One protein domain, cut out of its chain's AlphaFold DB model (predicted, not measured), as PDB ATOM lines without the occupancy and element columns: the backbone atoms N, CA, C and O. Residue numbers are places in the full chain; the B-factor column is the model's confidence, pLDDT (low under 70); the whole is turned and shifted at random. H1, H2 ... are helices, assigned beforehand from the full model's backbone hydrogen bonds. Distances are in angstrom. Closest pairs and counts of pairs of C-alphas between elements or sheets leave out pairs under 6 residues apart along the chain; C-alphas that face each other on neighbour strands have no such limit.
ATOM      1  N   ALA A  22     233.226 195.520 165.864       52.91
ATOM      2  CA  ALA A  22     232.749 194.173 166.176       52.91
ATOM      3  C   ALA A  22     231.952 193.555 165.014       52.91
ATOM      4  O   ALA A  22     232.238 192.430 164.612       52.91
ATOM      5  N   ALA A  23     231.031 194.314 164.408       54.22
ATOM      6  CA  ALA A  23     230.279 193.878 163.229       54.22
ATOM      7  C   ALA A  23     231.190 193.609 162.020       54.22
ATOM      8  O   ALA A  23     231.057 192.584 161.354       54.22
ATOM      9  N   THR A  24     232.188 194.471 161.792       60.69
ATOM     10  CA  THR A  24     233.180 194.265 160.724       60.69
ATOM     11  C   THR A  24     234.097 193.065 161.002       60.69
ATOM     12  O   THR A  24     234.488 192.368 160.070       60.69
ATOM     13  N   ALA A  25     234.434 192.789 162.268       67.69
ATOM     14  CA  ALA A  25     235.314 191.683 162.655       67.69
ATOM     15  C   ALA A  25     234.624 190.309 162.632       67.69
ATOM     16  O   ALA A  25     235.270 189.313 162.309       67.69
ATOM     17  N   LEU A  26     233.335 190.243 162.975       77.00
ATOM     18  CA  LEU A  26     232.572 188.989 163.009       77.00
ATOM     19  C   LEU A  26     231.962 188.624 161.647       77.00
ATOM     20  O   LEU A  26     231.665 187.456 161.406       77.00
ATOM     21  N   GLY A  27     231.842 189.599 160.743       76.19
ATOM     22  CA  GLY A  27     231.389 189.398 159.370       76.19
ATOM     23  C   GLY A  27     229.867 189.370 159.206       76.19
ATOM     24  O   GLY A  27     229.099 189.408 160.161       76.19
ATOM     25  N   ALA A  28     229.426 189.311 157.946       77.69
ATOM     26  CA  ALA A  28     228.009 189.417 157.587       77.69
ATOM     27  C   ALA A  28     227.193 188.141 157.864       77.69
ATOM     28  O   ALA A  28     225.978 188.203 158.012       77.69
ATOM     29  N   ALA A  29     227.841 186.977 157.933       80.25
ATOM     30  CA  ALA A  29     227.172 185.705 158.195       80.25
ATOM     31  C   ALA A  29     227.218 185.352 159.691       80.25
ATOM     32  O   ALA A  29     228.203 185.691 160.351       80.25
ATOM     33  N   PRO A  30     226.222 184.613 160.223       84.31
ATOM     34  CA  PRO A  30     226.260 184.156 161.604       84.31
ATOM     35  C   PRO A  30     227.510 183.308 161.855       84.31
ATOM     36  O   PRO A  30     227.743 182.339 161.119       84.31
ATOM     37  N   PRO A  31     228.301 183.617 162.893       86.88
ATOM     38  CA  PRO A  31     229.476 182.836 163.215       86.88
ATOM     39  C   PRO A  31     229.080 181.444 163.742       86.88
ATOM     40  O   PRO A  31     227.948 181.237 164.201       86.88
ATOM     41  N   PRO A  32     230.007 180.468 163.710       83.12
ATOM     42  CA  PRO A  32     229.759 179.128 164.233       83.12
ATOM     43  C   PRO A  32     229.210 179.153 165.669       83.12
ATOM     44  O   PRO A  32     229.743 179.842 166.537       83.12
ATOM     45  N   GLY A  33     228.139 178.394 165.920       84.31
ATOM     46  CA  GLY A  33     227.490 178.292 167.232       84.31
ATOM     47  C   GLY A  33     226.463 179.387 167.557       84.31
ATOM     48  O   GLY A  33     225.752 179.255 168.556       84.31
ATOM     49  N   TYR A  34     226.322 180.430 166.727       88.38
ATOM     50  CA  TYR A  34     225.280 181.446 166.927       88.38
ATOM     51  C   TYR A  34     223.872 180.860 166.722       88.38
ATOM     52  O   TYR A  34     223.022 180.984 167.600       88.38
ATOM     53  N   CYS A  35     223.624 180.142 165.620       86.00
ATOM     54  CA  CYS A  35     222.303 179.542 165.378       86.00
ATOM     55  C   CYS A  35     221.921 178.493 166.431       86.00
ATOM     56  O   CYS A  35     220.780 178.476 166.890       86.00
ATOM     57  N   ASP A  36     222.881 177.687 166.888       86.75
ATOM     58  CA  ASP A  36     222.660 176.721 167.971       86.75
ATOM     59  C   ASP A  36     222.302 177.422 169.291       86.75
ATOM     60  O   ASP A  36     221.510 176.913 170.084       86.75
ATOM     61  N   THR A  37     222.877 178.605 169.532       85.38
ATOM     62  CA  THR A  37     222.566 179.448 170.694       85.38
ATOM     63  C   THR A  37     221.123 179.948 170.638       85.38
ATOM     64  O   THR A  37     220.404 179.818 171.629       85.38
ATOM     65  N   ILE A  38     220.667 180.428 169.476       83.06
ATOM     66  CA  ILE A  38     219.270 180.838 169.270       83.06
ATOM     67  C   ILE A  38     218.311 179.669 169.516       83.06
ATOM     68  O   ILE A  38     217.381 179.796 170.310       83.06
ATOM     69  N   GLN A  39     218.583 178.496 168.937       80.19
ATOM     70  CA  GLN A  39     217.761 177.302 169.170       80.19
ATOM     71  C   GLN A  39     217.726 176.900 170.654       80.19
ATOM     72  O   GLN A  39     216.692 176.471 171.172       80.19
ATOM     73  N   GLN A  40     218.834 177.066 171.382       81.31
ATOM     74  CA  GLN A  40     218.860 176.814 172.824       81.31
ATOM     75  C   GLN A  40     217.976 177.788 173.610       81.31
ATOM     76  O   GLN A  40     217.405 177.372 174.622       81.31
ATOM     77  N   TYR A  41     217.806 179.040 173.175       83.38
ATOM     78  CA  TYR A  41     216.857 179.956 173.815       83.38
ATOM     79  C   TYR A  41     215.416 179.458 173.695       83.38
ATOM     80  O   TYR A  41     214.678 179.504 174.684       83.38
ATOM     81  N   ASP A  42     215.030 178.906 172.546       76.94
ATOM     82  CA  ASP A  42     213.700 178.318 172.368       76.94
ATOM     83  C   ASP A  42     213.491 177.090 173.251       76.94
ATOM     84  O   ASP A  42     212.450 176.958 173.901       76.94
ATOM     85  N   VAL A  43     214.506 176.230 173.373       78.75
ATOM     86  CA  VAL A  43     214.471 175.096 174.308       78.75
ATOM     87  C   VAL A  43     214.314 175.581 175.752       78.75
ATOM     88  O   VAL A  43     213.501 175.033 176.500       78.75
ATOM     89  N   ILE A  44     215.052 176.621 176.154       78.44
ATOM     90  CA  ILE A  44     214.947 177.226 177.490       78.44
ATOM     91  C   ILE A  44     213.529 177.762 177.713       78.44
ATOM     92  O   ILE A  44     212.926 177.464 178.745       78.44
ATOM     93  N   ARG A  45     212.967 178.501 176.753       75.94
ATOM     94  CA  ARG A  45     211.606 179.047 176.840       75.94
ATOM     95  C   ARG A  45     210.555 177.939 176.931       75.94
ATOM     96  O   ARG A  45     209.710 177.982 177.819       75.94
ATOM     97  N   SER A  46     210.660 176.898 176.107       75.50
ATOM     98  CA  SER A  46     209.769 175.730 176.159       75.50
ATOM     99  C   SER A  46     209.833 175.016 177.516       75.50
ATOM    100  O   SER A  46     208.808 174.680 178.105       75.50
ATOM    101  N   GLN A  47     211.034 174.821 178.068       83.19
ATOM    102  CA  GLN A  47     211.202 174.233 179.400       83.19
ATOM    103  C   GLN A  47     210.648 175.126 180.515       83.19
ATOM    104  O   GLN A  47     210.119 174.599 181.496       83.19
ATOM    105  N   ALA A  48     210.749 176.450 180.370       78.50
ATOM    106  CA  ALA A  48     210.140 177.394 181.295       78.50
ATOM    107  C   ALA A  48     208.610 177.302 181.244       78.50
ATOM    108  O   ALA A  48     207.994 177.208 182.300       78.50
ATOM    109  N   ASN A  49     208.013 177.218 180.052       78.56
ATOM    110  CA  ASN A  49     206.560 177.083 179.875       78.56
ATOM    111  C   ASN A  49     206.016 175.743 180.412       78.56
ATOM    112  O   ASN A  49     204.851 175.648 180.781       78.56
ATOM    113  N   LYS A  50     206.859 174.705 180.532       84.00
ATOM    114  CA  LYS A  50     206.505 173.447 181.223       84.00
ATOM    115  C   LYS A  50     206.536 173.550 182.753       84.00
ATOM    116  O   LYS A  50     205.983 172.685 183.424       84.00
ATOM    117  N   GLN A  51     207.231 174.542 183.312       85.44
ATOM    118  CA  GLN A  51     207.431 174.699 184.763       85.44
ATOM    119  C   GLN A  51     206.640 175.866 185.359       85.44
ATOM    120  O   GLN A  51     206.356 175.856 186.559       85.44
ATOM    121  N   PHE A  52     206.324 176.862 184.538       84.25
ATOM    122  CA  PHE A  52     205.713 178.118 184.935       84.25
ATOM    123  C   PHE A  52     204.663 178.524 183.908       84.25
ATOM    124  O   PHE A  52     204.878 178.349 182.707       84.25
ATOM    125  N   ALA A  53     203.569 179.110 184.379       72.00
ATOM    126  CA  ALA A  53     202.567 179.684 183.495       72.00
ATOM    127  C   ALA A  53     203.165 180.869 182.720       72.00
ATOM    128  O   ALA A  53     203.815 181.751 183.291       72.00
ATOM    129  N   GLU A  54     202.980 180.876 181.400       69.81
ATOM    130  CA  GLU A  54     203.539 181.905 180.518       69.81
ATOM    131  C   GLU A  54     202.878 183.274 180.707       69.81
ATOM    132  O   GLU A  54     203.534 184.296 180.541       69.81
ATOM    133  N   ASP A  55     201.619 183.297 181.129       70.12
ATOM    134  CA  ASP A  55     200.849 184.500 181.461       70.12
ATOM    135  C   ASP A  55     201.062 184.973 182.913       70.12
ATOM    136  O   ASP A  55     200.483 185.969 183.342       70.12
ATOM    137  N   GLY A  56     201.883 184.258 183.691       69.19
ATOM    138  CA  GLY A  56     202.114 184.547 185.105       69.19
ATOM    139  C   GLY A  56     200.917 184.251 186.016       69.19
ATOM    140  O   GLY A  56     200.956 184.629 187.189       69.19
ATOM    141  N   SER A  57     199.885 183.553 185.523       74.88
ATOM    142  CA  SER A  57     198.690 183.168 186.295       74.88
ATOM    143  C   SER A  57     199.005 182.300 187.518       74.88
ATOM    144  O   SER A  57     198.247 182.272 188.486       74.88
ATOM    145  N   ASP A  58     200.161 181.636 187.523       78.25
ATOM    146  CA  ASP A  58     200.659 180.842 188.644       78.25
ATOM    147  C   ASP A  58     201.350 181.669 189.748       78.25
ATOM    148  O   ASP A  58     201.841 181.098 190.728       78.25
ATOM    149  N   GLY A  59     201.426 182.998 189.593       83.19
ATOM    150  CA  GLY A  59     202.070 183.919 190.535       83.19
ATOM    151  C   GLY A  59     203.591 183.752 190.638       83.19
ATOM    152  O   GLY A  59     204.206 184.262 191.576       83.19
ATOM    153  N   LYS A  60     204.229 183.020 189.713       86.88
ATOM    154  CA  LYS A  60     205.670 182.703 189.745       86.88
ATOM    155  C   LYS A  60     206.461 183.438 188.670       86.88
ATOM    156  O   LYS A  60     207.571 183.017 188.340       86.88
ATOM    157  N   TRP A  61     205.941 184.552 188.166       78.44
ATOM    158  CA  TRP A  61     206.565 185.317 187.089       78.44
ATOM    159  C   TRP A  61     208.041 185.662 187.353       78.44
ATOM    160  O   TRP A  61     208.901 185.392 186.514       78.44
ATOM    161  N   ASP A  62     208.377 186.145 188.552       81.69
ATOM    162  CA  ASP A  62     209.769 186.469 188.901       81.69
ATOM    163  C   ASP A  62     210.670 185.227 188.950       81.69
ATOM    164  O   ASP A  62     211.833 185.271 188.540       81.69
ATOM    165  N   LYS A  63     210.129 184.080 189.386       86.19
ATOM    166  CA  LYS A  63     210.856 182.801 189.372       86.19
ATOM    167  C   LYS A  63     211.079 182.317 187.942       86.19
ATOM    168  O   LYS A  63     212.176 181.843 187.647       86.19
ATOM    169  N   ARG A  64     210.087 182.472 187.057       84.75
ATOM    170  CA  ARG A  64     210.208 182.181 185.621       84.75
ATOM    171  C   ARG A  64     211.310 183.031 184.996       84.75
ATOM    172  O   ARG A  64     212.216 182.477 184.373       84.75
ATOM    173  N   ARG A  65     211.281 184.350 185.220       80.00
ATOM    174  CA  ARG A  65     212.293 185.291 184.719       80.00
ATOM    175  C   ARG A  65     213.698 184.891 185.172       80.00
ATOM    176  O   ARG A  65     214.546 184.616 184.327       80.00
ATOM    177  N   ALA A  66     213.917 184.742 186.479       84.69
ATOM    178  CA  ALA A  66     215.225 184.368 187.024       84.69
ATOM    179  C   ALA A  66     215.715 182.996 186.513       84.69
ATOM    180  O   ALA A  66     216.913 182.781 186.298       84.69
ATOM    181  N   TRP A  67     214.796 182.046 186.303       89.88
ATOM    182  CA  TRP A  67     215.113 180.722 185.767       89.88
ATOM    183  C   TRP A  67     215.605 180.785 184.316       89.88
ATOM    184  O   TRP A  67     216.570 180.081 183.984       89.88
ATOM    185  N   ILE A  68     214.963 181.617 183.484       80.75
ATOM    186  CA  ILE A  68     215.330 181.860 182.082       80.75
ATOM    187  C   ILE A  68     216.656 182.618 182.020       80.75
ATOM    188  O   ILE A  68     217.598 182.116 181.411       80.75
ATOM    189  N   GLU A  69     216.776 183.756 182.708       85.06
ATOM    190  CA  GLU A  69     217.972 184.612 182.696       85.06
ATOM    191  C   GLU A  69     219.239 183.838 183.063       85.06
ATOM    192  O   GLU A  69     220.248 183.905 182.361       85.06
ATOM    193  N   LYS A  70     219.180 183.015 184.120       91.75
ATOM    194  CA  LYS A  70     220.314 182.181 184.543       91.75
ATOM    195  C   LYS A  70     220.766 181.199 183.459       91.75
ATOM    196  O   LYS A  70     221.945 180.849 183.406       91.75
ATOM    197  N   ARG A  71     219.841 180.685 182.648       92.00
ATOM    198  CA  ARG A  71     220.146 179.708 181.592       92.00
ATOM    199  C   ARG A  71     220.590 180.386 180.313       92.00
ATOM    200  O   ARG A  71     221.609 179.970 179.780       92.00
ATOM    201  N   VAL A  72     219.898 181.443 179.902       87.12
ATOM    202  CA  VAL A  72     220.289 182.299 178.777       87.12
ATOM    203  C   VAL A  72     221.718 182.792 178.988       87.12
ATOM    204  O   VAL A  72     222.574 182.494 178.162       87.12
ATOM    205  N   LYS A  73     222.041 183.328 180.175       87.88
ATOM    206  CA  LYS A  73     223.406 183.750 180.518       87.88
ATOM    207  C   LYS A  73     224.459 182.655 180.314       87.88
ATOM    208  O   LYS A  73     225.539 182.939 179.821       87.88
ATOM    209  N   LYS A  74     224.166 181.396 180.661       91.81
ATOM    210  CA  LYS A  74     225.117 180.288 180.441       91.81
ATOM    211  C   LYS A  74     225.360 180.003 178.963       91.81
ATOM    212  O   LYS A  74     226.454 179.564 178.617       91.81
ATOM    213  N   VAL A  75     224.341 180.159 178.125       90.38
ATOM    214  CA  VAL A  75     224.476 180.001 176.673       90.38
ATOM    215  C   VAL A  75     225.262 181.189 176.109       90.38
ATOM    216  O   VAL A  75     226.240 180.984 175.396       90.38
ATOM    217  N   ASP A  76     224.941 182.407 176.548       88.31
ATOM    218  CA  ASP A  76     225.626 183.636 176.134       88.31
ATOM    219  C   ASP A  76     227.105 183.634 176.506       88.31
ATOM    220  O   ASP A  76     227.947 183.977 175.683       88.31
ATOM    221  N   ASP A  77     227.443 183.228 177.733       91.88
ATOM    222  CA  ASP A  77     228.825 183.178 178.216       91.88
ATOM    223  C   ASP A  77     229.653 182.172 177.380       91.88
ATOM    224  O   ASP A  77     230.833 182.406 177.106       91.88
ATOM    225  N   LYS A  78     229.041 181.066 176.919       91.94
ATOM    226  CA  LYS A  78     229.695 180.104 176.013       91.94
ATOM    227  C   LYS A  78     229.943 180.706 174.635       91.94
ATOM    228  O   LYS A  78     231.054 180.568 174.126       91.94
ATOM    229  N   LEU A  79     228.938 181.362 174.054       90.06
ATOM    230  CA  LEU A  79     229.059 181.998 172.744       90.06
ATOM    231  C   LEU A  79     230.091 183.132 172.784       90.06
ATOM    232  O   LEU A  79     231.019 183.140 171.988       90.06
ATOM    233  N   THR A  80     230.012 184.006 173.785       90.12
ATOM    234  CA  THR A  80     230.980 185.087 174.056       90.12
ATOM    235  C   THR A  80     232.411 184.548 174.104       90.12
ATOM    236  O   THR A  80     233.306 185.067 173.440       90.12
ATOM    237  N   LYS A  81     232.637 183.447 174.836       91.19
ATOM    238  CA  LYS A  81     233.953 182.798 174.901       91.19
ATOM    239  C   LYS A  81     234.405 182.237 173.549       91.19
ATOM    240  O   LYS A  81     235.591 182.309 173.247       91.19
ATOM    241  N   ALA A  82     233.493 181.658 172.768       87.94
ATOM    242  CA  ALA A  82     233.803 181.087 171.460       87.94
ATOM    243  C   ALA A  82     234.125 182.163 170.412       87.94
ATOM    244  O   ALA A  82     235.044 181.983 169.620       87.94
ATOM    245  N   LEU A  83     233.396 183.281 170.434       86.50
ATOM    246  CA  LEU A  83     233.587 184.396 169.508       86.50
ATOM    247  C   LEU A  83     234.761 185.303 169.901       86.50
ATOM    248  O   LEU A  83     235.247 186.066 169.072       86.50
ATOM    249  N   GLY A  84     235.217 185.239 171.156       87.44
ATOM    250  CA  GLY A  84     236.312 186.074 171.653       87.44
ATOM    251  C   GLY A  84     235.945 187.555 171.789       87.44
ATOM    252  O   GLY A  84     236.834 188.392 171.920       87.44
ATOM    253  N   VAL A  85     234.650 187.873 171.776       86.06
ATOM    254  CA  VAL A  85     234.104 189.230 171.895       86.06
ATOM    255  C   VAL A  85     233.021 189.272 172.978       86.06
ATOM    256  O   VAL A  85     232.312 188.275 173.151       86.06
ATOM    257  N   PRO A  86     232.881 190.387 173.719       87.50
ATOM    258  CA  PRO A  86     231.824 190.592 174.707       87.50
ATOM    259  C   PRO A  86     230.415 190.383 174.150       87.50
ATOM    260  O   PRO A  86     230.169 190.557 172.957       87.50
ATOM    261  N   ARG A  87     229.472 190.065 175.047       85.06
ATOM    262  CA  ARG A  87     228.056 189.900 174.701       85.06
ATOM    263  C   ARG A  87     227.504 191.081 173.929       85.06
ATOM    264  O   ARG A  87     226.922 190.883 172.868       85.06
ATOM    265  N   ASP A  88     227.674 192.273 174.474       83.62
ATOM    266  CA  ASP A  88     227.065 193.477 173.921       83.62
ATOM    267  C   ASP A  88     227.534 193.698 172.473       83.62
ATOM    268  O   ASP A  88     226.713 193.924 171.587       83.62
ATOM    269  N   ASP A  89     228.818 193.453 172.205       83.81
ATOM    270  CA  ASP A  89     229.434 193.598 170.885       83.81
ATOM    271  C   ASP A  89     228.883 192.609 169.849       83.81
ATOM    272  O   ASP A  89     228.498 193.012 168.747       83.81
ATOM    273  N   TRP A  90     228.809 191.309 170.169       86.19
ATOM    274  CA  TRP A  90     228.251 190.345 169.213       86.19
ATOM    275  C   TRP A  90     226.732 190.445 169.097       86.19
ATOM    276  O   TRP A  90     226.192 190.099 168.050       86.19
ATOM    277  N   THR A  91     226.030 190.933 170.123       82.75
ATOM    278  CA  THR A  91     224.574 191.141 170.055       82.75
ATOM    279  C   THR A  91     224.246 192.282 169.091       82.75
ATOM    280  O   THR A  91     223.330 192.149 168.281       82.75
ATOM    281  N   VAL A  92     225.031 193.366 169.122       81.94
ATOM    282  CA  VAL A  92     224.943 194.464 168.147       81.94
ATOM    283  C   VAL A  92     225.246 193.954 166.740       81.94
ATOM    284  O   VAL A  92     224.423 194.129 165.844       81.94
ATOM    285  N   ALA A  93     226.359 193.235 166.555       82.62
ATOM    286  CA  ALA A  93     226.711 192.663 165.255       82.62
ATOM    287  C   ALA A  93     225.622 191.724 164.710       82.62
ATOM    288  O   ALA A  93     225.307 191.763 163.521       82.62
ATOM    289  N   ALA A  94     225.022 190.905 165.576       82.19
ATOM    290  CA  ALA A  94     223.949 189.996 165.207       82.19
ATOM    291  C   ALA A  94     222.669 190.719 164.775       82.19
ATOM    292  O   ALA A  94     221.992 190.254 163.857       82.19
ATOM    293  N   ALA A  95     222.336 191.834 165.430       76.44
ATOM    294  CA  ALA A  95     221.192 192.660 165.071       76.44
ATOM    295  C   ALA A  95     221.421 193.378 163.733       76.44
ATOM    296  O   ALA A  95     220.574 193.301 162.847       76.44
ATOM    297  N   GLU A  96     222.582 194.014 163.560       78.31
ATOM    298  CA  GLU A  96     222.942 194.742 162.336       78.31
ATOM    299  C   GLU A  96     222.984 193.828 161.108       78.31
ATOM    300  O   GLU A  96     222.447 194.168 160.055       78.31
ATOM    301  N   ASN A  97     223.579 192.642 161.253       78.31
ATOM    302  CA  ASN A  97     223.710 191.665 160.173       78.31
ATOM    303  C   ASN A  97     222.540 190.670 160.103       78.31
ATOM    304  O   ASN A  97     222.583 189.732 159.309       78.31
ATOM    305  N   GLN A  98     221.507 190.844 160.937       77.31
ATOM    306  CA  GLN A  98     220.293 190.016 160.960       77.31
ATOM    307  C   GLN A  98     220.572 188.512 161.044       77.31
ATOM    308  O   GLN A  98     219.909 187.686 160.411       77.31
ATOM    309  N   TRP A  99     221.550 188.131 161.864       84.56
ATOM    310  CA  TRP A  99     221.920 186.728 162.025       84.56
ATOM    311  C   TRP A  99     220.758 185.871 162.539       84.56
ATOM    312  O   TRP A  99     220.677 184.694 162.201       84.56
ATOM    313  N   GLY A 100     219.843 186.459 163.319       74.19
ATOM    314  CA  GLY A 100     218.624 185.793 163.783       74.19
ATOM    315  C   GLY A 100     217.762 185.275 162.629       74.19
ATOM    316  O   GLY A 100     217.421 184.095 162.623       74.19
ATOM    317  N   SER A 101     217.505 186.110 161.619       70.50
ATOM    318  CA  SER A 101     216.727 185.735 160.431       70.50
ATOM    319  C   SER A 101     217.411 184.631 159.625       70.50
ATOM    320  O   SER A 101     216.749 183.692 159.198       70.50
ATOM    321  N   VAL A 102     218.743 184.680 159.494       77.12
ATOM    322  CA  VAL A 102     219.523 183.610 158.837       77.12
ATOM    323  C   VAL A 102     219.368 182.279 159.575       77.12
ATOM    324  O   VAL A 102     219.212 181.215 158.975       77.12
ATOM    325  N   CYS A 103     219.419 182.312 160.905       77.12
ATOM    326  CA  CYS A 103     219.269 181.107 161.711       77.12
ATOM    327  C   CYS A 103     217.843 180.561 161.691       77.12
ATOM    328  O   CYS A 103     217.672 179.344 161.620       77.12
ATOM    329  N   GLU A 104     216.841 181.441 161.715       70.94
ATOM    330  CA  GLU A 104     215.439 181.071 161.533       70.94
ATOM    331  C   GLU A 104     215.259 180.378 160.184       70.94
ATOM    332  O   GLU A 104     214.768 179.249 160.157       70.94
ATOM    333  N   SER A 105     215.779 180.962 159.100       69.38
ATOM    334  CA  SER A 105     215.743 180.375 157.757       69.38
ATOM    335  C   SER A 105     216.378 178.990 157.697       69.38
ATOM    336  O   SER A 105     215.773 178.044 157.191       69.38
ATOM    337  N   LYS A 106     217.573 178.825 158.277       70.31
ATOM    338  CA  LYS A 106     218.268 177.527 158.320       70.31
ATOM    339  C   LYS A 106     217.523 176.464 159.121       70.31
ATOM    340  O   LYS A 106     217.579 175.294 158.757       70.31
ATOM    341  N   ALA A 107     216.872 176.844 160.218       63.72
ATOM    342  CA  ALA A 107     216.173 175.903 161.093       63.72
ATOM    343  C   ALA A 107     214.825 175.445 160.512       63.72
ATOM    344  O   ALA A 107     214.414 174.309 160.736       63.72
ATOM    345  N   SER A 108     214.151 176.328 159.780       64.19
ATOM    346  CA  SER A 108     212.802 176.118 159.237       64.19
ATOM    347  C   SER A 108     212.786 175.730 157.754       64.19
ATOM    348  O   SER A 108     211.755 175.307 157.239       64.19
ATOM    349  N   GLY A 109     213.923 175.852 157.061       66.75
ATOM    350  CA  GLY A 109     214.001 175.674 155.611       66.75
ATOM    351  C   GLY A 109     213.326 176.801 154.827       66.75
ATOM    352  O   GLY A 109     213.066 176.625 153.638       66.75
TER     353      GLY A 109
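AT A GLANCE: This is residues 22 to 109 of the 243 residues of an uncharacterized protein of Mesorhizobium helmanticense (UniProt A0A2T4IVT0). A long helical hairpin, H3 folded back beside H2, has three shorter helices, H1, H4 and H5, gathered at its open end, away from the long link that joins its two arms. H4 begins beside the last part of H3, residues 76 to 83, and runs away from it about perpendicular, H5 crosses the first part of H2, residues 34 to 38, and H1 packs on H4. The printed part has 88 residues with five named helices, H1 to H5 in chain order, and no named strand; the class is all helix. It is only just loose, close to compact, with a radius of gyration of the C-alphas of 14.6 A, and only just elongated, spanning 45 by 30 by 18 A.

HOW THE PARTS SIT: H3, residues 61 to 83, touches H2, residues 34 to 49, as a helical hairpin at a shallow tilt of 15 degrees, opposite ways; their closest C-alphas, Thr 37 and Val 75, are 6.3 A apart. With residues 76 to 83 alone H3 touches H4, residues 87 to 96, about perpendicular at 85 degrees; the closest C-alphas, Thr 80 and Arg 87, are 5.7 A apart. H1, residues 22 to 26, touches H4, with the C-alphas of Ala 23 and Ala 93 closest at 4.3 A. With residues 34 to 38 alone H2 touches H5, residues 99 to 108, only just about perpendicular at 71 degrees; the closest C-alphas, Cys 35 and Cys 103, are 5.0 A apart. H2 and H4 are apart. Every O i to N i+4 pair is within hydrogen-bond range in H1, H2, H4 and H5, and 17 of 19 in H3.

IN THESE COORDINATES: H3 is 32.3 A long, from C-alpha 61 at (206.565, 185.317, 187.089) to C-alpha 83 at (233.587, 184.396, 169.508). H2 measures 23.2 A, H5 14.3 A, H4 14.2 A and H1 6.1 A.

THE WHOLE: The C-alphas farthest apart, Thr 24 and Asp 58, are 44.9 A apart. The printed part has no cut. The link H2 to H3 is long. Residues 22 to 25, 54, 56, 105 and 107 to 109 have pLDDT under 70.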